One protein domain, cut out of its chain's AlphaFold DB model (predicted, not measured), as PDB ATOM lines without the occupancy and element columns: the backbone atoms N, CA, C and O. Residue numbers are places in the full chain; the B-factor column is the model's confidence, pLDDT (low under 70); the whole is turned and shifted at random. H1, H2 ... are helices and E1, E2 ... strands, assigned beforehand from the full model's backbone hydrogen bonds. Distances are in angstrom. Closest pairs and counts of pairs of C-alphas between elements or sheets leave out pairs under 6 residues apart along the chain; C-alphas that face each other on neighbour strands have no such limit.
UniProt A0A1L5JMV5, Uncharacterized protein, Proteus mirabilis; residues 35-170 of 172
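This is residues 35 to 170 of the 172 residues of an uncharacterized protein of Proteus mirabilis (UniProt A0A1L5JMV5). A long, thin molecule has a small antiparallel sheet of three short strands, E1, E2 and E3, between a helical end and a long arm. At the helical end H4 crosses the long helix H1 and the short H5 runs beside it; the arm is H3 with residues 108 to 120 returning from its far end to the sheet. The printed part has 136 residues, with five named helices and three named strands in the order H1 H2 E1 E2 H3 E3 H4 H5, and its class is mostly helix. The sheet's order is E1, E2, E3. The whole is extended, a rod spanning 80 by 27 by 20 A, with a radius of gyration of the C-alphas of 23.0 A.

In the sheet, the inner strand E2, residues 86 to 89, has the edge strands E1, residues 76 to 78, and E3, residues 121 to 123, as antiparallel neighbours. E1 and E2 form a hairpin, with N 77 and O 87 2.9 A apart, within hydrogen-bond range. Between E2 and E3, N 88 and O 122 are 2.8 A apart, also within range. H1, residues 35 to 67, only grazes the sheet, with its residues 57 to 65. H1 with residues 45 to 56 alone touches H4, residues 128 to 143, at a steep tilt of 57 degrees, opposite ways; their closest C-alphas, of Arg 53 and Val 132, are 5.9 A apart. H1 with residues 48 to 55 alone touches H5, residues 161 to 170, at a shallow tilt of 15 degrees, the same way; their closest C-alphas, of Ala 55 and Ile 170, are 6.8 A apart. H4, with residues 139 to 143 alone, and H5 only just touch, with 3 pairs of C-alphas within 8 A, the closest being Ala 139 and Phe 162 at 6.6 A. H2, residues 70 to 73, is close to H1 but not clearly touching. H3, residues 91 to 107, touches no helix and is not on the sheet. Every O i to N i+4 pair is within hydrogen-bond range in H1, H3, H4 and H5; H2 is too short for such a pair.

H1 measures 47.7 A from C-alpha 35 at (3.618, -71.429, -6.284) to C-alpha 67. H3 measures 24.7 A and ends with C-alpha 107 at (-3.796, 4.413, -10.449). H4 measures 21.9 A, and H5 14.5 A, ending with C-alpha 170 at (11.466, -45.567, -26.363). E2 measures 9.8 A; H2, E1 and E3 are shorter.

The C-alphas farthest apart, of Pro 109 and Tyr 152, are 80.5 A apart. The printed part has no cut. The links H3 to E3, 13 residues, and H4 to H5, 17 residues, are long. Mean pLDDT of the printed part is 76.4; 32 residues are under 70, among them 69 to 76, 78 to 87 and 114 to 124.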
ATOM      1  N   SER A  35       2.899 -72.554  -6.909       66.06
ATOM      2  CA  SER A  35       3.618 -71.429  -6.284       66.06
ATOM      3  C   SER A  35       4.692 -70.796  -7.183       66.06
ATOM      4  O   SER A  35       5.069 -69.646  -6.974       66.06
ATOM      5  N   THR A  36       5.164 -71.529  -8.194       72.88
ATOM      6  CA  THR A  36       6.130 -71.078  -9.204       72.88
ATOM      7  C   THR A  36       5.507 -70.181 -10.277       72.88
ATOM      8  O   THR A  36       6.090 -69.173 -10.658       72.88
ATOM      9  N   LEU A  37       4.284 -70.472 -10.724       78.19
ATOM     10  CA  LEU A  37       3.605 -69.656 -11.736       78.19
ATOM     11  C   LEU A  37       3.159 -68.304 -11.161       78.19
ATOM     12  O   LEU A  37       3.254 -67.269 -11.824       78.19
ATOM     13  N   SER A  38       2.673 -68.293  -9.918       78.38
ATOM     14  CA  SER A  38       2.277 -67.050  -9.250       78.38
ATOM     15  C   SER A  38       3.477 -66.140  -8.982       78.38
ATOM     16  O   SER A  38       3.373 -64.923  -9.160       78.38
ATOM     17  N   SER A  39       4.633 -66.711  -8.625       77.81
ATOM     18  CA  SER A  39       5.864 -65.944  -8.437       77.81
ATOM     19  C   SER A  39       6.383 -65.368  -9.759       77.81
ATOM     20  O   SER A  39       6.698 -64.180  -9.794       77.81
ATOM     21  N   ALA A  40       6.367 -66.128 -10.859       79.88
ATOM     22  CA  ALA A  40       6.762 -65.631 -12.181       79.88
ATOM     23  C   ALA A  40       5.835 -64.535 -12.728       79.88
ATOM     24  O   ALA A  40       6.291 -63.532 -13.278       79.88
ATOM     25  N   LYS A  41       4.520 -64.654 -12.513       81.44
ATOM     26  CA  LYS A  41       3.577 -63.568 -12.831       81.44
ATOM     27  C   LYS A  41       3.885 -62.304 -12.027       81.44
ATOM     28  O   LYS A  41       3.863 -61.207 -12.579       81.44
ATOM     29  N   SER A  42       4.213 -62.454 -10.745       82.31
ATOM     30  CA  SER A  42       4.576 -61.333  -9.873       82.31
ATOM     31  C   SER A  42       5.879 -60.648 -10.308       82.31
ATOM     32  O   SER A  42       5.922 -59.418 -10.423       82.31
ATOM     33  N   THR A  43       6.932 -61.416 -10.617       83.12
ATOM     34  CA  THR A  43       8.214 -60.868 -11.097       83.12
ATOM     35  C   THR A  43       8.049 -60.143 -12.429       83.12
ATOM     36  O   THR A  43       8.527 -59.011 -12.563       83.12
ATOM     37  N   ARG A  44       7.290 -60.726 -13.363       85.38
ATOM     38  CA  ARG A  44       6.894 -60.091 -14.625       85.38
ATOM     39  C   ARG A  44       6.212 -58.750 -14.394       85.38
ATOM     40  O   ARG A  44       6.683 -57.726 -14.887       85.38
ATOM     41  N   THR A  45       5.116 -58.726 -13.634       82.00
ATOM     42  CA  THR A  45       4.334 -57.502 -13.410       82.00
ATOM     43  C   THR A  45       5.178 -56.425 -12.730       82.00
ATOM     44  O   THR A  45       5.090 -55.252 -13.097       82.00
ATOM     45  N   LYS A  46       6.055 -56.798 -11.791       85.00
ATOM     46  CA  LYS A  46       6.986 -55.862 -11.147       85.00
ATOM     47  C   LYS A  46       7.964 -55.241 -12.149       85.00
ATOM     48  O   LYS A  46       8.186 -54.031 -12.103       85.00
ATOM     49  N   LEU A  47       8.523 -56.039 -13.059       85.56
ATOM     50  CA  LEU A  47       9.440 -55.548 -14.090       85.56
ATOM     51  C   LEU A  47       8.732 -54.690 -15.140       85.56
ATOM     52  O   LEU A  47       9.223 -53.605 -15.446       85.56
ATOM     53  N   ARG A  48       7.556 -55.107 -15.622       82.50
ATOM     54  CA  ARG A  48       6.735 -54.303 -16.540       82.50
ATOM     55  C   ARG A  48       6.417 -52.936 -15.940       82.50
ATOM     56  O   ARG A  48       6.694 -51.924 -16.571       82.50
ATOM     57  N   LYS A  49       5.931 -52.888 -14.694       83.00
ATOM     58  CA  LYS A  49       5.634 -51.622 -13.999       83.00
ATOM     59  C   LYS A  49       6.861 -50.726 -13.852       83.00
ATOM     60  O   LYS A  49       6.741 -49.515 -14.005       83.00
ATOM     61  N   LYS A  50       8.037 -51.302 -13.575       83.94
ATOM     62  CA  LYS A  50       9.290 -50.538 -13.502       83.94
ATOM     63  C   LYS A  50       9.623 -49.883 -14.848       83.94
ATOM     64  O   LYS A  50       9.863 -48.683 -14.879       83.94
ATOM     65  N   LEU A  51       9.579 -50.651 -15.936       82.06
ATOM     66  CA  LEU A  51       9.890 -50.154 -17.279       82.06
ATOM     67  C   LEU A  51       8.875 -49.116 -17.769       82.06
ATOM     68  O   LEU A  51       9.264 -48.096 -18.326       82.06
ATOM     69  N   ILE A  52       7.583 -49.342 -17.519       82.94
ATOM     70  CA  ILE A  52       6.522 -48.372 -17.825       82.94
ATOM     71  C   ILE A  52       6.771 -47.064 -17.075       82.94
ATOM     72  O   ILE A  52       6.693 -45.993 -17.669       82.94
ATOM     73  N   ARG A  53       7.097 -47.142 -15.778       83.44
ATOM     74  CA  ARG A  53       7.375 -45.956 -14.965       83.44
ATOM     75  C   ARG A  53       8.541 -45.149 -15.535       83.44
ATOM     76  O   ARG A  53       8.428 -43.935 -15.651       83.44
ATOM     77  N   GLU A  54       9.643 -45.812 -15.880       83.38
ATOM     78  CA  GLU A  54      10.818 -45.159 -16.472       83.38
ATOM     79  C   GLU A  54      10.467 -44.477 -17.805       83.38
ATOM     80  O   GLU A  54      10.768 -43.297 -17.979       83.38
ATOM     81  N   ALA A  55       9.734 -45.167 -18.684       80.88
ATOM     82  CA  ALA A  55       9.307 -44.637 -19.980       80.88
ATOM     83  C   ALA A  55       8.398 -43.401 -19.857       80.88
ATOM     84  O   ALA A  55       8.577 -42.411 -20.569       80.88
ATOM     85  N   ILE A  56       7.425 -43.444 -18.941       80.44
ATOM     86  CA  ILE A  56       6.506 -42.326 -18.699       80.44
ATOM     87  C   ILE A  56       7.273 -41.120 -18.144       80.44
ATOM     88  O   ILE A  56       7.071 -40.005 -18.620       80.44
ATOM     89  N   LEU A  57       8.179 -41.328 -17.184       80.12
ATOM     90  CA  LEU A  57       8.986 -40.249 -16.607       80.12
ATOM     91  C   LEU A  57       9.888 -39.575 -17.647       80.12
ATOM     92  O   LEU A  57      10.008 -38.350 -17.657       80.12
ATOM     93  N   GLU A  58      10.525 -40.355 -18.517       80.06
ATOM     94  CA  GLU A  58      11.388 -39.831 -19.578       80.06
ATOM     95  C   GLU A  58      10.596 -39.009 -20.604       80.06
ATOM     96  O   GLU A  58      10.973 -37.881 -20.930       80.06
ATOM     97  N   ASN A  59       9.440 -39.517 -21.033       81.06
ATOM     98  CA  ASN A  59       8.551 -38.793 -21.934       81.06
ATOM     99  C   ASN A  59       8.021 -37.501 -21.284       81.06
ATOM    100  O   ASN A  59       8.110 -36.429 -21.877       81.06
ATOM    101  N   ARG A  60       7.571 -37.552 -20.023       78.50
ATOM    102  CA  ARG A  60       7.106 -36.368 -19.278       78.50
ATOM    103  C   ARG A  60       8.189 -35.294 -19.152       78.50
ATOM    104  O   ARG A  60       7.889 -34.118 -19.340       78.50
ATOM    105  N   LYS A  61       9.449 -35.679 -18.920       77.19
ATOM    106  CA  LYS A  61      10.595 -34.749 -18.954       77.19
ATOM    107  C   LYS A  61      10.746 -34.078 -20.317       77.19
ATOM    108  O   LYS A  61      10.907 -32.863 -20.374       77.19
ATOM    109  N   SER A  62      10.661 -34.854 -21.397       76.69
ATOM    110  CA  SER A  62      10.722 -34.326 -22.765       76.69
ATOM    111  C   SER A  62       9.545 -33.397 -23.091       76.69
ATOM    112  O   SER A  62       9.720 -32.379 -23.759       76.69
ATOM    113  N   LEU A  63       8.344 -33.701 -22.596       75.12
ATOM    114  CA  LEU A  63       7.177 -32.839 -22.763       75.12
ATOM    115  C   LEU A  63       7.332 -31.520 -22.005       75.12
ATOM    116  O   LEU A  63       7.009 -30.479 -22.568       75.12
ATOM    117  N   ILE A  64       7.858 -31.544 -20.775       75.69
ATOM    118  CA  ILE A  64       8.139 -30.322 -20.009       75.69
ATOM    119  C   ILE A  64       9.153 -29.456 -20.753       75.69
ATOM    120  O   ILE A  64       8.884 -28.278 -20.970       75.69
ATOM    121  N   SER A  65      10.276 -30.025 -21.198       74.25
ATOM    122  CA  SER A  65      11.305 -29.250 -21.903       74.25
ATOM    123  C   SER A  65      10.841 -28.710 -23.259       74.25
ATOM    124  O   SER A  65      11.392 -27.734 -23.755       74.25
ATOM    125  N   LYS A  66       9.826 -29.328 -23.872       77.62
ATOM    126  CA  LYS A  66       9.222 -28.843 -25.117       77.62
ATOM    127  C   LYS A  66       8.131 -27.795 -24.889       77.62
ATOM    128  O   LYS A  66       7.949 -26.926 -25.737       77.62
ATOM    129  N   ALA A  67       7.359 -27.923 -23.811       70.94
ATOM    130  CA  ALA A  67       6.218 -27.056 -23.520       70.94
ATOM    131  C   ALA A  67       6.620 -25.770 -22.788       70.94
ATOM    132  O   ALA A  67       5.982 -24.740 -22.995       70.94
ATOM    133  N   PHE A  68       7.660 -25.827 -21.959       70.06
ATOM    134  CA  PHE A  68       8.142 -24.705 -21.163       70.06
ATOM    135  C   PHE A  68       9.482 -24.204 -21.691       70.06
ATOM    136  O   PHE A  68      10.307 -24.982 -22.170       70.06
ATOM    137  N   SER A  69       9.712 -22.896 -21.586       68.00
ATOM    138  CA  SER A  69      11.048 -22.341 -21.808       68.00
ATOM    139  C   SER A  69      12.031 -22.846 -20.742       68.00
ATOM    140  O   SER A  69      11.616 -23.214 -19.641       68.00
ATOM    141  N   ASP A  70      13.342 -22.816 -21.017       64.38
ATOM    142  CA  ASP A  70      14.367 -23.293 -20.069       64.38
ATOM    143  C   ASP A  70      14.205 -22.677 -18.664       64.38
ATOM    144  O   ASP A  70      14.346 -23.375 -17.662       64.38
ATOM    145  N   ARG A  71      13.809 -21.397 -18.582       60.03
ATOM    146  CA  ARG A  71      13.537 -20.695 -17.313       60.03
ATOM    147  C   ARG A  71      12.283 -21.171 -16.582       60.03
ATOM    148  O   ARG A  71      12.247 -21.129 -15.360       60.03
ATOM    149  N   GLU A  72      11.246 -21.566 -17.307       62.88
ATOM    150  CA  GLU A  72       9.982 -22.027 -16.721       62.88
ATOM    151  C   GLU A  72      10.044 -23.512 -16.350       62.88
ATOM    152  O   GLU A  72       9.347 -23.952 -15.440       62.88
ATOM    153  N   SER A  73      10.924 -24.279 -17.004       58.47
ATOM    154  CA  SER A  73      11.159 -25.691 -16.691       58.47
ATOM    155  C   SER A  73      11.704 -25.905 -15.271       58.47
ATOM    156  O   SER A  73      11.363 -26.894 -14.628       58.47
ATOM    157  N   GLU A  74      12.472 -24.943 -14.745       62.19
ATOM    158  CA  GLU A  74      13.025 -24.964 -13.382       62.19
ATOM    159  C   GLU A  74      11.937 -24.819 -12.301       62.19
ATOM    160  O   GLU A  74      12.113 -25.259 -11.163       62.19
ATOM    161  N   LEU A  75      10.774 -24.266 -12.667       64.06
ATOM    162  CA  LEU A  75       9.610 -24.145 -11.786       64.06
ATOM    163  C   LEU A  75       8.800 -25.444 -11.698       64.06
ATOM    164  O   LEU A  75       7.940 -25.562 -10.825       64.06
ATOM    165  N   VAL A  76       9.061 -26.417 -12.580       65.50
ATOM    166  CA  VAL A  76       8.378 -27.712 -12.594       65.50
ATOM    167  C   VAL A  76       9.224 -28.751 -11.863       65.50
ATOM    168  O   VAL A  76      10.229 -29.246 -12.371       65.50
ATOM    169  N   LYS A  77       8.794 -29.138 -10.662       70.44
ATOM    170  CA  LYS A  77       9.429 -30.215  -9.894       70.44
ATOM    171  C   LYS A  77       8.773 -31.548 -10.222       70.44
ATOM    172  O   LYS A  77       7.567 -31.708 -10.033       70.44
ATOM    173  N   LEU A  78       9.580 -32.499 -10.687       67.38
ATOM    174  CA  LEU A  78       9.175 -33.886 -10.894       67.38
ATOM    175  C   LEU A  78       9.440 -34.689  -9.622       67.38
ATOM    176  O   LEU A  78      10.600 -34.909  -9.279       67.38
ATOM    177  N   ASP A  79       8.388 -35.114  -8.928       62.88
ATOM    178  CA  ASP A  79       8.533 -35.838  -7.659       62.88
ATOM    179  C   ASP A  79       8.481 -37.364  -7.847       62.88
ATOM    180  O   ASP A  79       8.993 -38.106  -7.014       62.88
ATOM    181  N   GLY A  80       7.900 -37.895  -8.937       58.50
ATOM    182  CA  GLY A  80       7.910 -39.345  -9.217       58.50
ATOM    183  C   GLY A  80       7.150 -40.225  -8.213       58.50
ATOM    184  O   GLY A  80       6.978 -41.425  -8.447       58.50
ATOM    185  N   SER A  81       6.725 -39.656  -7.080       56.59
ATOM    186  CA  SER A  81       6.317 -40.368  -5.868       56.59
ATOM    187  C   SER A  81       4.962 -39.916  -5.312       56.59
ATOM    188  O   SER A  81       4.458 -40.558  -4.387       56.59
ATOM    189  N   SER A  82       4.360 -38.844  -5.842       51.06
ATOM    190  CA  SER A  82       3.150 -38.215  -5.284       51.06
ATOM    191  C   SER A  82       1.916 -38.352  -6.192       51.06
ATOM    192  O   SER A  82       2.023 -38.779  -7.341       51.06
ATOM    193  N   LYS A  83       0.740 -37.944  -5.678       51.97
ATOM    194  CA  LYS A  83      -0.545 -37.854  -6.414       51.97
ATOM    195  C   LYS A  83      -0.456 -37.030  -7.708       51.97
ATOM    196  O   LYS A  83      -1.322 -37.157  -8.568       51.97
ATOM    197  N   ALA A  84       0.571 -36.197  -7.830       53.50
ATOM    198  CA  ALA A  84       0.967 -35.540  -9.058       53.50
ATOM    199  C   ALA A  84       2.453 -35.762  -9.301       53.50
ATOM    200  O   ALA A  84       3.280 -35.628  -8.397       53.50
ATOM    201  N   ASP A  85       2.783 -36.089 -10.540       58.44
ATOM    202  CA  ASP A  85       4.156 -36.409 -10.915       58.44
ATOM    203  C   ASP A  85       4.986 -35.163 -11.228       58.44
ATOM    204  O   ASP A  85       6.207 -35.198 -11.149       58.44
ATOM    205  N   ALA A  86       4.316 -34.052 -11.538       63.72
ATOM    206  CA  ALA A  86       4.919 -32.759 -11.815       63.72
ATOM    207  C   ALA A  86       4.107 -31.650 -11.150       63.72
ATOM    208  O   ALA A  86       2.892 -31.558 -11.357       63.72
ATOM    209  N   ILE A  87       4.797 -30.803 -10.393       66.31
ATOM    210  CA  ILE A  87       4.228 -29.636  -9.730       66.31
ATOM    211  C   ILE A  87       4.905 -28.384 -10.280       66.31
ATOM    212  O   ILE A  87       6.122 -28.251 -10.173       66.31
ATOM    213  N   LEU A  88       4.114 -27.476 -10.847       71.69
ATOM    214  CA  LEU A  88       4.529 -26.130 -11.228       71.69
ATOM    215  C   LEU A  88       4.373 -25.199 -10.018       71.69
ATOM    216  O   LEU A  88       3.273 -25.076  -9.481       71.69
ATOM    217  N   ASP A  89       5.455 -24.539  -9.612       71.38
ATOM    218  CA  ASP A  89       5.425 -23.490  -8.589       71.38
ATOM    219  C   ASP A  89       4.845 -22.186  -9.167       71.38
ATOM    220  O   ASP A  89       5.408 -21.588 -10.088       71.38
ATOM    221  N   VAL A  90       3.703 -21.751  -8.628       76.19
ATOM    222  CA  VAL A  90       2.961 -20.557  -9.080       76.19
ATOM    223  C   VAL A  90       3.120 -19.394  -8.091       76.19
ATOM    224  O   VAL A  90       2.594 -18.302  -8.307       76.19
ATOM    225  N   SER A  91       3.896 -19.566  -7.015       75.50
ATOM    226  CA  SER A  91       4.081 -18.539  -5.979       75.50
ATOM    227  C   SER A  91       4.620 -17.216  -6.540       75.50
ATOM    228  O   SER A  91       4.141 -16.137  -6.179       75.50
ATOM    229  N   GLY A  92       5.553 -17.285  -7.495       74.25
ATOM    230  CA  GLY A  92       6.073 -16.115  -8.206       74.25
ATOM    231  C   GLY A  92       5.012 -15.389  -9.042       74.25
ATOM    232  O   GLY A  92       5.002 -14.158  -9.091       74.25
ATOM    233  N   PHE A  93       4.079 -16.131  -9.648       77.56
ATOM    234  CA  PHE A  93       2.950 -15.553 -10.384       77.56
ATOM    235  C   PHE A  93       1.972 -14.847  -9.447       77.56
ATOM    236  O   PHE A  93       1.583 -13.716  -9.735       77.56
ATOM    237  N   ASN A  94       1.629 -15.453  -8.305       80.38
ATOM    238  CA  ASN A  94       0.762 -14.816  -7.308       80.38
ATOM    239  C   ASN A  94       1.382 -13.514  -6.780       80.38
ATOM    240  O   ASN A  94       0.700 -12.493  -6.698       80.38
ATOM    241  N   ALA A  95       2.693 -13.501  -6.511       82.81
ATOM    242  CA  ALA A  95       3.399 -12.290  -6.092       82.81
ATOM    243  C   ALA A  95       3.359 -11.184  -7.167       82.81
ATOM    244  O   ALA A  95       3.100 -10.017  -6.862       82.81
ATOM    245  N   ALA A  96       3.574 -11.540  -8.438       83.56
ATOM    246  CA  ALA A  96       3.480 -10.597  -9.550       83.56
ATOM    247  C   ALA A  96       2.051 -10.050  -9.727       83.56
ATOM    248  O   ALA A  96       1.873  -8.848  -9.940       83.56
ATOM    249  N   LEU A  97       1.036 -10.904  -9.580       82.94
ATOM    250  CA  LEU A  97      -0.373 -10.524  -9.656       82.94
ATOM    251  C   LEU A  97      -0.768  -9.585  -8.505       82.94
ATOM    252  O   LEU A  97      -1.437  -8.576  -8.733       82.94
ATOM    253  N   GLY A  98      -0.288  -9.854  -7.287       83.94
ATOM    254  CA  GLY A  98      -0.473  -8.982  -6.126       83.94
ATOM    255  C   GLY A  98       0.149  -7.593  -6.323       83.94
ATOM    256  O   GLY A  98      -0.482  -6.571  -6.026       83.94
ATOM    257  N   ASN A  99       1.348  -7.532  -6.908       85.75
ATOM    258  CA  ASN A  99       2.003  -6.268  -7.260       85.75
ATOM    259  C   ASN A  99       1.237  -5.496  -8.343       85.75
ATOM    260  O   ASN A  99       1.064  -4.277  -8.233       85.75
ATOM    261  N   LEU A 100       0.742  -6.188  -9.370       85.31
ATOM    262  CA  LEU A 100      -0.075  -5.575 -10.414       85.31
ATOM    263  C   LEU A 100      -1.378  -5.012  -9.835       85.31
ATOM    264  O   LEU A 100      -1.693  -3.849 -10.072       85.31
ATOM    265  N   SER A 101      -2.087  -5.793  -9.019       83.56
ATOM    266  CA  SER A 101      -3.312  -5.360  -8.334       83.56
ATOM    267  C   SER A 101      -3.073  -4.111  -7.478       83.56
ATOM    268  O   SER A 101      -3.822  -3.134  -7.551       83.56
ATOM    269  N   SER A 102      -1.959  -4.086  -6.743       84.00
ATOM    270  CA  SER A 102      -1.549  -2.923  -5.951       84.00
ATOM    271  C   SER A 102      -1.277  -1.697  -6.829       84.00
ATOM    272  O   SER A 102      -1.705  -0.592  -6.503       84.00
ATOM    273  N   THR A 103      -0.631  -1.890  -7.980       86.88
ATOM    274  CA  THR A 103      -0.352  -0.816  -8.948       86.88
ATOM    275  C   THR A 103      -1.640  -0.264  -9.561       86.88
ATOM    276  O   THR A 103      -1.801   0.951  -9.673       86.88
ATOM    277  N   VAL A 104      -2.598  -1.128  -9.905       86.25
ATOM    278  CA  VAL A 104      -3.906  -0.705 -10.423       86.25
ATOM    279  C   VAL A 104      -4.674   0.093  -9.371       86.25
ATOM    280  O   VAL A 104      -5.234   1.129  -9.712       86.25
ATOM    281  N   ARG A 105      -4.644  -0.307  -8.092       84.56
ATOM    282  CA  ARG A 105      -5.267   0.467  -7.000       84.56
ATOM    283  C   ARG A 105      -4.636   1.842  -6.799       84.56
ATOM    284  O   ARG A 105      -5.348   2.787  -6.476       84.56
ATOM    285  N   LEU A 106      -3.323   1.971  -7.000       86.69
ATOM    286  CA  LEU A 106      -2.647   3.272  -6.952       86.69
ATOM    287  C   LEU A 106      -3.110   4.201  -8.082       86.69
ATOM    288  O   LEU A 106      -3.254   5.401  -7.866       86.69
ATOM    289  N   LEU A 107      -3.350   3.652  -9.275       89.81
ATOM    290  CA  LEU A 107      -3.796   4.413 -10.449       89.81
ATOM    291  C   LEU A 107      -5.310   4.664 -10.460       89.81
ATOM    292  O   LEU A 107      -5.766   5.677 -10.983       89.81
ATOM    293  N   ASN A 108      -6.089   3.750  -9.888       86.50
ATOM    294  CA  ASN A 108      -7.539   3.818  -9.799       86.50
ATOM    295  C   ASN A 108      -8.005   3.332  -8.412       86.50
ATOM    296  O   ASN A 108      -8.294   2.145  -8.237       86.50
ATOM    297  N   PRO A 109      -8.136   4.244  -7.431       83.25
ATOM    298  CA  PRO A 109      -8.525   3.901  -6.061       83.25
ATOM    299  C   PRO A 109      -9.917   3.268  -5.948       83.25
ATOM    300  O   PRO A 109     -10.231   2.636  -4.944       83.25
ATOM    301  N   SER A 110     -10.765   3.451  -6.963       84.88
ATOM    302  CA  SER A 110     -12.115   2.886  -7.030       84.88
ATOM    303  C   SER A 110     -12.136   1.427  -7.497       84.88
ATOM    304  O   SER A 110     -13.188   0.793  -7.460       84.88
ATOM    305  N   TYR A 111     -11.002   0.887  -7.953       76.44
ATOM    306  CA  TYR A 111     -10.891  -0.497  -8.397       76.44
ATOM    307  C   TYR A 111     -10.848  -1.455  -7.195       76.44
ATOM    308  O   TYR A 111      -9.899  -1.443  -6.407       76.44
ATOM    309  N   SER A 112     -11.879  -2.291  -7.046       69.00
ATOM    310  CA  SER A 112     -12.077  -3.154  -5.870       69.00
ATOM    311  C   SER A 112     -12.148  -4.648  -6.187       69.00
ATOM    312  O   SER A 112     -12.684  -5.413  -5.387       69.00
ATOM    313  N   GLU A 113     -11.647  -5.087  -7.338       74.62
ATOM    314  CA  GLU A 113     -11.632  -6.514  -7.657       74.62
ATOM    315  C   GLU A 113     -10.676  -7.265  -6.716       74.62
ATOM    316  O   GLU A 113      -9.545  -6.838  -6.450       74.62
ATOM    317  N   SER A 114     -11.171  -8.369  -6.158       65.62
ATOM    318  CA  SER A 114     -10.375  -9.346  -5.425       65.62
ATOM    319  C   SER A 114      -9.975 -10.447  -6.393       65.62
ATOM    320  O   SER A 114     -10.843 -11.065  -7.008       65.62
ATOM    321  N   PHE A 115      -8.680 -10.705  -6.510       66.06
ATOM    322  CA  PHE A 115      -8.190 -11.857  -7.253       66.06
ATOM    323  C   PHE A 115      -8.099 -13.044  -6.300       66.06
ATOM    324  O   PHE A 115      -7.595 -12.901  -5.184       66.06
ATOM    325  N   GLU A 116      -8.603 -14.197  -6.727       67.75
ATOM    326  CA  GLU A 116      -8.314 -15.458  -6.054       67.75
ATOM    327  C   GLU A 116      -6.890 -15.871  -6.423       67.75
ATOM    328  O   GLU A 116      -6.558 -16.020  -7.601       67.75
ATOM    329  N   GLU A 117      -6.036 -16.017  -5.413       68.62
ATOM    330  CA  GLU A 117      -4.718 -16.608  -5.608       68.62
ATOM    331  C   GLU A 117      -4.887 -18.061  -6.048       68.62
ATOM    332  O   GLU A 117      -5.692 -18.812  -5.490       68.62
ATOM    333  N   VAL A 118      -4.120 -18.462  -7.059       68.00
ATOM    334  CA  VAL A 118      -4.050 -19.874  -7.429       68.00
ATOM    335  C   VAL A 118      -3.281 -20.576  -6.322       68.00
ATOM    336  O   VAL A 118      -2.200 -20.120  -5.946       68.00
ATOM    337  N   ASP A 119      -3.836 -21.664  -5.790       65.56
ATOM    338  CA  ASP A 119      -3.151 -22.476  -4.784       65.56
ATOM    339  C   ASP A 119      -1.733 -22.805  -5.280       65.56
ATOM    340  O   ASP A 119      -1.549 -23.109  -6.461       65.56
ATOM    341  N   GLY A 120      -0.723 -22.655  -4.418       62.59
ATOM    342  CA  GLY A 120       0.670 -22.346  -4.804       62.59
ATOM    343  C   GLY A 120       1.388 -23.365  -5.704       62.59
ATOM    344  O   GLY A 120       2.517 -23.127  -6.132       62.59
ATOM    345  N   SER A 121       0.737 -24.483  -6.011       66.38
ATOM    346  CA  SER A 121       1.223 -25.573  -6.845       66.38
ATOM    347  C   SER A 121       0.169 -26.005  -7.863       66.38
ATOM    348  O   SER A 121      -0.927 -26.412  -7.476       66.38
ATOM    349  N   LEU A 122       0.522 -26.020  -9.151       67.88
ATOM    350  CA  LEU A 122      -0.326 -26.569 -10.214       67.88
ATOM    351  C   LEU A 122       0.187 -27.939 -10.670       67.88
ATOM    352  O   LEU A 122       1.369 -28.114 -10.958       67.88
ATOM    353  N   LEU A 123      -0.713 -28.917 -10.745       67.69
ATOM    354  CA  LEU A 123      -0.386 -30.266 -11.204       67.69
ATOM    355  C   LEU A 123      -0.331 -30.283 -12.733       67.69
ATOM    356  O   LEU A 123      -1.302 -29.912 -13.388       67.69
ATOM    357  N   VAL A 124       0.799 -30.708 -13.299       67.88
ATOM    358  CA  VAL A 124       1.012 -30.704 -14.760       67.88
ATOM    359  C   VAL A 124       0.627 -32.047 -15.392       67.88
ATOM    360  O   VAL A 124       0.140 -32.091 -16.521       67.88
ATOM    361  N   PHE A 125       0.804 -33.145 -14.651       71.19
ATOM    362  CA  PHE A 125       0.486 -34.501 -15.103       71.19
ATOM    363  C   PHE A 125      -0.353 -35.265 -14.079       71.19
ATOM    364  O   PHE A 125      -0.311 -34.995 -12.877       71.19
ATOM    365  N   THR A 126      -1.075 -36.267 -14.579       70.56
ATOM    366  CA  THR A 126      -1.833 -37.239 -13.786       70.56
ATOM    367  C   THR A 126      -0.919 -38.115 -12.916       70.56
ATOM    368  O   THR A 126       0.287 -38.236 -13.169       70.56
ATOM    369  N   ASP A 127      -1.506 -38.752 -11.895       75.94
ATOM    370  CA  ASP A 127      -0.799 -39.675 -10.999       75.94
ATOM    371  C   ASP A 127      -0.062 -40.771 -11.784       75.94
ATOM    372  O   ASP A 127      -0.665 -41.583 -12.494       75.94
ATOM    373  N   LEU A 128       1.260 -40.805 -11.608       77.50
ATOM    374  CA  LEU A 128       2.149 -41.771 -12.242       77.50
ATOM    375  C   LEU A 128       1.796 -43.206 -11.840       77.50
ATOM    376  O   LEU A 128       1.880 -44.117 -12.659       77.50
ATOM    377  N   ASN A 129       1.402 -43.434 -10.584       79.62
ATOM    378  CA  ASN A 129       1.114 -44.781 -10.097       79.62
ATOM    379  C   ASN A 129      -0.151 -45.352 -10.736       79.62
ATOM    380  O   ASN A 129      -0.152 -46.508 -11.169       79.62
ATOM    381  N   SER A 130      -1.206 -44.540 -10.808       79.50
ATOM    382  CA  SER A 130      -2.436 -44.879 -11.517       79.50
ATOM    383  C   SER A 130      -2.164 -45.202 -12.989       79.50
ATOM    384  O   SER A 130      -2.552 -46.270 -13.468       79.50
ATOM    385  N   GLU A 131      -1.397 -44.360 -13.689       77.31
ATOM    386  CA  GLU A 131      -1.095 -44.575 -15.108       77.31
ATOM    387  C   GLU A 131      -0.252 -45.838 -15.338       77.31
ATOM    388  O   GLU A 131      -0.602 -46.675 -16.170       77.31
ATOM    389  N   VAL A 132       0.785 -46.063 -14.525       81.88
ATOM    390  CA  VAL A 132       1.597 -47.292 -14.571       81.88
ATOM    391  C   VAL A 132       0.737 -48.540 -14.351       81.88
ATOM    392  O   VAL A 132       0.922 -49.551 -15.031       81.88
ATOM    393  N   ASN A 133      -0.206 -48.494 -13.407       83.00
ATOM    394  CA  ASN A 133      -1.107 -49.613 -13.142       83.00
ATOM    395  C   ASN A 133      -2.072 -49.861 -14.308       83.00
ATOM    396  O   ASN A 133      -2.269 -51.018 -14.677       83.00
ATOM    397  N   ASN A 134      -2.627 -48.808 -14.908       82.75
ATOM    398  CA  ASN A 134      -3.533 -48.920 -16.051       82.75
ATOM    399  C   ASN A 134      -2.831 -49.496 -17.282       82.75
ATOM    400  O   ASN A 134      -3.353 -50.406 -17.927       82.75
ATOM    401  N   VAL A 135      -1.612 -49.036 -17.573       82.31
ATOM    402  CA  VAL A 135      -0.804 -49.577 -18.673       82.31
ATOM    403  C   VAL A 135      -0.435 -51.034 -18.410       82.31
ATOM    404  O   VAL A 135      -0.530 -51.856 -19.316       82.31
ATOM    405  N   ALA A 136      -0.062 -51.384 -17.174       81.75
ATOM    406  CA  ALA A 136       0.250 -52.767 -16.822       81.75
ATOM    407  C   ALA A 136      -0.968 -53.696 -16.968       81.75
ATOM    408  O   ALA A 136      -0.816 -54.793 -17.498       81.75
ATOM    409  N   LYS A 137      -2.165 -53.252 -16.553       81.88
ATOM    410  CA  LYS A 137      -3.417 -54.000 -16.758       81.88
ATOM    411  C   LYS A 137      -3.689 -54.216 -18.244       81.88
ATOM    412  O   LYS A 137      -3.823 -55.353 -18.677       81.88
ATOM    413  N   LYS A 138      -3.637 -53.154 -19.052       80.50
ATOM    414  CA  LYS A 138      -3.878 -53.292 -20.492       80.50
ATOM    415  C   LYS A 138      -2.813 -54.132 -21.199       80.50
ATOM    416  O   LYS A 138      -3.119 -54.815 -22.167       80.50
ATOM    417  N   ALA A 139      -1.570 -54.118 -20.722       76.12
ATOM    418  CA  ALA A 139      -0.536 -55.017 -21.226       76.12
ATOM    419  C   ALA A 139      -0.863 -56.493 -20.939       76.12
ATOM    420  O   ALA A 139      -0.518 -57.371 -21.730       76.12
ATOM    421  N   ASP A 140      -1.526 -56.785 -19.823       77.75
ATOM    422  CA  ASP A 140      -2.004 -58.133 -19.528       77.75
ATOM    423  C   ASP A 140      -3.213 -58.513 -20.398       77.75
ATOM    424  O   ASP A 140      -3.282 -59.660 -20.840       77.75
ATOM    425  N   ASP A 141      -4.083 -57.555 -20.730       78.50
ATOM    426  CA  ASP A 141      -5.224 -57.762 -21.635       78.50
ATOM    427  C   ASP A 141      -4.795 -57.952 -23.105       78.50
ATOM    428  O   ASP A 141      -5.303 -58.831 -23.796       78.50
ATOM    429  N   GLU A 142      -3.849 -57.142 -23.600       77.56
ATOM    430  CA  GLU A 142      -3.433 -57.115 -25.014       77.56
ATOM    431  C   GLU A 142      -2.454 -58.247 -25.364       77.56
ATOM    432  O   GLU A 142      -2.553 -58.839 -26.437       77.56
ATOM    433  N   TYR A 143      -1.508 -58.562 -24.472       79.88
ATOM    434  CA  TYR A 143      -0.472 -59.578 -24.725       79.88
ATOM    435  C   TYR A 143      -0.744 -60.901 -24.006       79.88
ATOM    436  O   TYR A 143      -0.081 -61.900 -24.278       79.88
ATOM    437  N   GLY A 144      -1.715 -60.927 -23.097       78.56
ATOM    438  CA  GLY A 144      -2.084 -62.104 -22.329       78.56
ATOM    439  C   GLY A 144      -1.305 -62.262 -21.020       78.56
ATOM    440  O   GLY A 144      -0.160 -61.830 -20.840       78.56
ATOM    441  N   SER A 145      -1.932 -62.969 -20.080       75.00
ATOM    442  CA  SER A 145      -1.395 -63.194 -18.730       75.00
ATOM    443  C   SER A 145      -0.178 -64.130 -18.673       75.00
ATOM    444  O   SER A 145       0.496 -64.178 -17.644       75.00
ATOM    445  N   MET A 146       0.108 -64.858 -19.761       80.44
ATOM    446  CA  MET A 146       1.257 -65.770 -19.892       80.44
ATOM    447  C   MET A 146       2.372 -65.222 -20.785       80.44
ATOM    448  O   MET A 146       3.408 -65.861 -20.927       80.44
ATOM    449  N   ALA A 147       2.207 -64.026 -21.357       81.06
ATOM    450  CA  ALA A 147       3.280 -63.379 -22.100       81.06
ATOM    451  C   ALA A 147       4.519 -63.196 -21.218       81.06
ATOM    452  O   ALA A 147       4.401 -62.709 -20.090       81.06
ATOM    453  N   GLY A 148       5.687 -63.568 -21.745       80.31
ATOM    454  CA  GLY A 148       6.952 -63.520 -21.014       80.31
ATOM    455  C   GLY A 148       7.198 -64.702 -20.073       80.31
ATOM    456  O   GLY A 148       8.239 -64.725 -19.432       80.31
ATOM    457  N   ILE A 149       6.262 -65.649 -19.939       85.56
ATOM    458  CA  ILE A 149       6.422 -66.827 -19.075       85.56
ATOM    459  C   ILE A 149       6.724 -68.039 -19.953       85.56
ATOM    460  O   ILE A 149       5.975 -68.339 -20.883       85.56
ATOM    461  N   ASP A 150       7.836 -68.708 -19.669       83.12
ATOM    462  CA  ASP A 150       8.281 -69.882 -20.409       83.12
ATOM    463  C   ASP A 150       7.543 -71.166 -19.975       83.12
ATOM    464  O   ASP A 150       6.689 -71.175 -19.081       83.12
ATOM    465  N   HIS A 151       7.879 -72.291 -20.608       82.19
ATOM    466  CA  HIS A 151       7.293 -73.596 -20.282       82.19
ATOM    467  C   HIS A 151       7.735 -74.159 -18.921       82.19
ATOM    468  O   HIS A 151       7.150 -75.142 -18.465       82.19
ATOM    469  N   TYR A 152       8.723 -73.551 -18.259       84.00
ATOM    470  CA  TYR A 152       9.141 -73.874 -16.892       84.00
ATOM    471  C   TYR A 152       8.431 -73.018 -15.831       84.00
ATOM    472  O   TYR A 152       8.656 -73.214 -14.635       84.00
ATOM    473  N   ASN A 153       7.494 -72.154 -16.235       83.44
ATOM    474  CA  ASN A 153       6.852 -71.152 -15.384       83.44
ATOM    475  C   ASN A 153       7.849 -70.138 -14.813       83.44
ATOM    476  O   ASN A 153       7.659 -69.663 -13.695       83.44
ATOM    477  N   GLU A 154       8.891 -69.804 -15.565       84.06
ATOM    478  CA  GLU A 154       9.827 -68.733 -15.251       84.06
ATOM    479  C   GLU A 154       9.563 -67.527 -16.151       84.06
ATOM    480  O   GLU A 154       9.103 -67.647 -17.286       84.06
ATOM    481  N   TYR A 155       9.806 -66.330 -15.618       83.12
ATOM    482  CA  TYR A 155       9.678 -65.109 -16.402       83.12
ATOM    483  C   TYR A 155      10.981 -64.821 -17.149       83.12
ATOM    484  O   TYR A 155      12.005 -64.557 -16.515       83.12
ATOM    485  N   ASP A 156      10.910 -64.767 -18.476       85.56
ATOM    486  CA  ASP A 156      11.983 -64.300 -19.344       85.56
ATOM    487  C   ASP A 156      11.551 -63.029 -20.091       85.56
ATOM    488  O   ASP A 156      10.591 -62.983 -20.863       85.56
ATOM    489  N   ARG A 157      12.316 -61.961 -19.858       83.75
ATOM    490  CA  ARG A 157      12.129 -60.651 -20.488       83.75
ATOM    491  C   ARG A 157      12.296 -60.714 -22.007       83.75
ATOM    492  O   ARG A 157      11.661 -59.936 -22.713       83.75
ATOM    493  N   SER A 158      13.173 -61.582 -22.500       83.69
ATOM    494  CA  SER A 158      13.574 -61.650 -23.912       83.69
ATOM    495  C   SER A 158      12.433 -62.123 -24.806       83.69
ATOM    496  O   SER A 158      12.345 -61.733 -25.968       83.69
ATOM    497  N   ILE A 159      11.543 -62.935 -24.240       85.62
ATOM    498  CA  ILE A 159      10.346 -63.454 -24.901       85.62
ATOM    499  C   ILE A 159       9.089 -62.651 -24.544       85.62
ATOM    500  O   ILE A 159       8.002 -63.014 -24.984       85.62
ATOM    501  N   ASP A 160       9.200 -61.581 -23.743       85.44
ATOM    502  CA  ASP A 160       8.059 -60.740 -23.389       85.44
ATOM    503  C   ASP A 160       7.752 -59.739 -24.528       85.44
ATOM    504  O   ASP A 160       8.466 -58.738 -24.692       85.44
ATOM    505  N   PRO A 161       6.667 -59.948 -25.301       81.62
ATOM    506  CA  PRO A 161       6.320 -59.092 -26.434       81.62
ATOM    507  C   PRO A 161       5.978 -57.658 -26.015       81.62
ATOM    508  O   PRO A 161       6.207 -56.723 -26.786       81.62
ATOM    509  N   PHE A 162       5.468 -57.457 -24.795       84.12
ATOM    510  CA  PHE A 162       5.187 -56.122 -24.278       84.12
ATOM    511  C   PHE A 162       6.486 -55.346 -24.067       84.12
ATOM    512  O   PHE A 162       6.595 -54.190 -24.475       84.12
ATOM    513  N   VAL A 163       7.493 -55.987 -23.466       83.94
ATOM    514  CA  VAL A 163       8.786 -55.346 -23.202       83.94
ATOM    515  C   VAL A 163       9.506 -55.017 -24.505       83.94
ATOM    516  O   VAL A 163      10.037 -53.915 -24.633       83.94
ATOM    517  N   ALA A 164       9.466 -55.920 -25.487       82.06
ATOM    518  CA  ALA A 164      10.033 -55.671 -26.809       82.06
ATOM    519  C   ALA A 164       9.388 -54.450 -27.492       82.06
ATOM    520  O   ALA A 164      10.091 -53.577 -28.007       82.06
ATOM    521  N   LYS A 165       8.053 -54.338 -27.448       81.94
ATOM    522  CA  LYS A 165       7.329 -53.189 -28.016       81.94
ATOM    523  C   LYS A 165       7.618 -51.891 -27.259       81.94
ATOM    524  O   LYS A 165       7.882 -50.877 -27.897       81.94
ATOM    525  N   LEU A 166       7.664 -51.933 -25.928       80.38
ATOM    526  CA  LEU A 166       8.012 -50.785 -25.086       80.38
ATOM    527  C   LEU A 166       9.425 -50.261 -25.398       80.38
ATOM    528  O   LEU A 166       9.614 -49.061 -25.565       80.38
ATOM    529  N   GLN A 167      10.410 -51.146 -25.562       79.94
ATOM    530  CA  GLN A 167      11.774 -50.749 -25.937       79.94
ATOM    531  C   GLN A 167      11.858 -50.151 -27.343       79.94
ATOM    532  O   GLN A 167      12.585 -49.179 -27.559       79.94
ATOM    533  N   SER A 168      11.112 -50.717 -28.296       76.88
ATOM    534  CA  SER A 168      11.040 -50.191 -29.658       76.88
ATOM    535  C   SER A 168      10.432 -48.790 -29.717       76.88
ATOM    536  O   SER A 168      10.773 -48.038 -30.628       76.88
ATOM    537  N   GLU A 169       9.515 -48.451 -28.811       71.62
ATOM    538  CA  GLU A 169       8.885 -47.130 -28.777       71.62
ATOM    539  C   GLU A 169       9.730 -46.081 -28.052       71.62
ATOM    540  O   GLU A 169       9.685 -44.924 -28.448       71.62
ATOM    541  N   ILE A 170      10.528 -46.473 -27.054       67.88
ATOM    542  CA  ILE A 170      11.466 -45.567 -26.363       67.88
ATOM    543  C   ILE A 170      12.683 -45.240 -27.239       67.88
ATOM    544  O   ILE A 170      13.224 -44.144 -27.168       67.88
TER     545      ILE A 170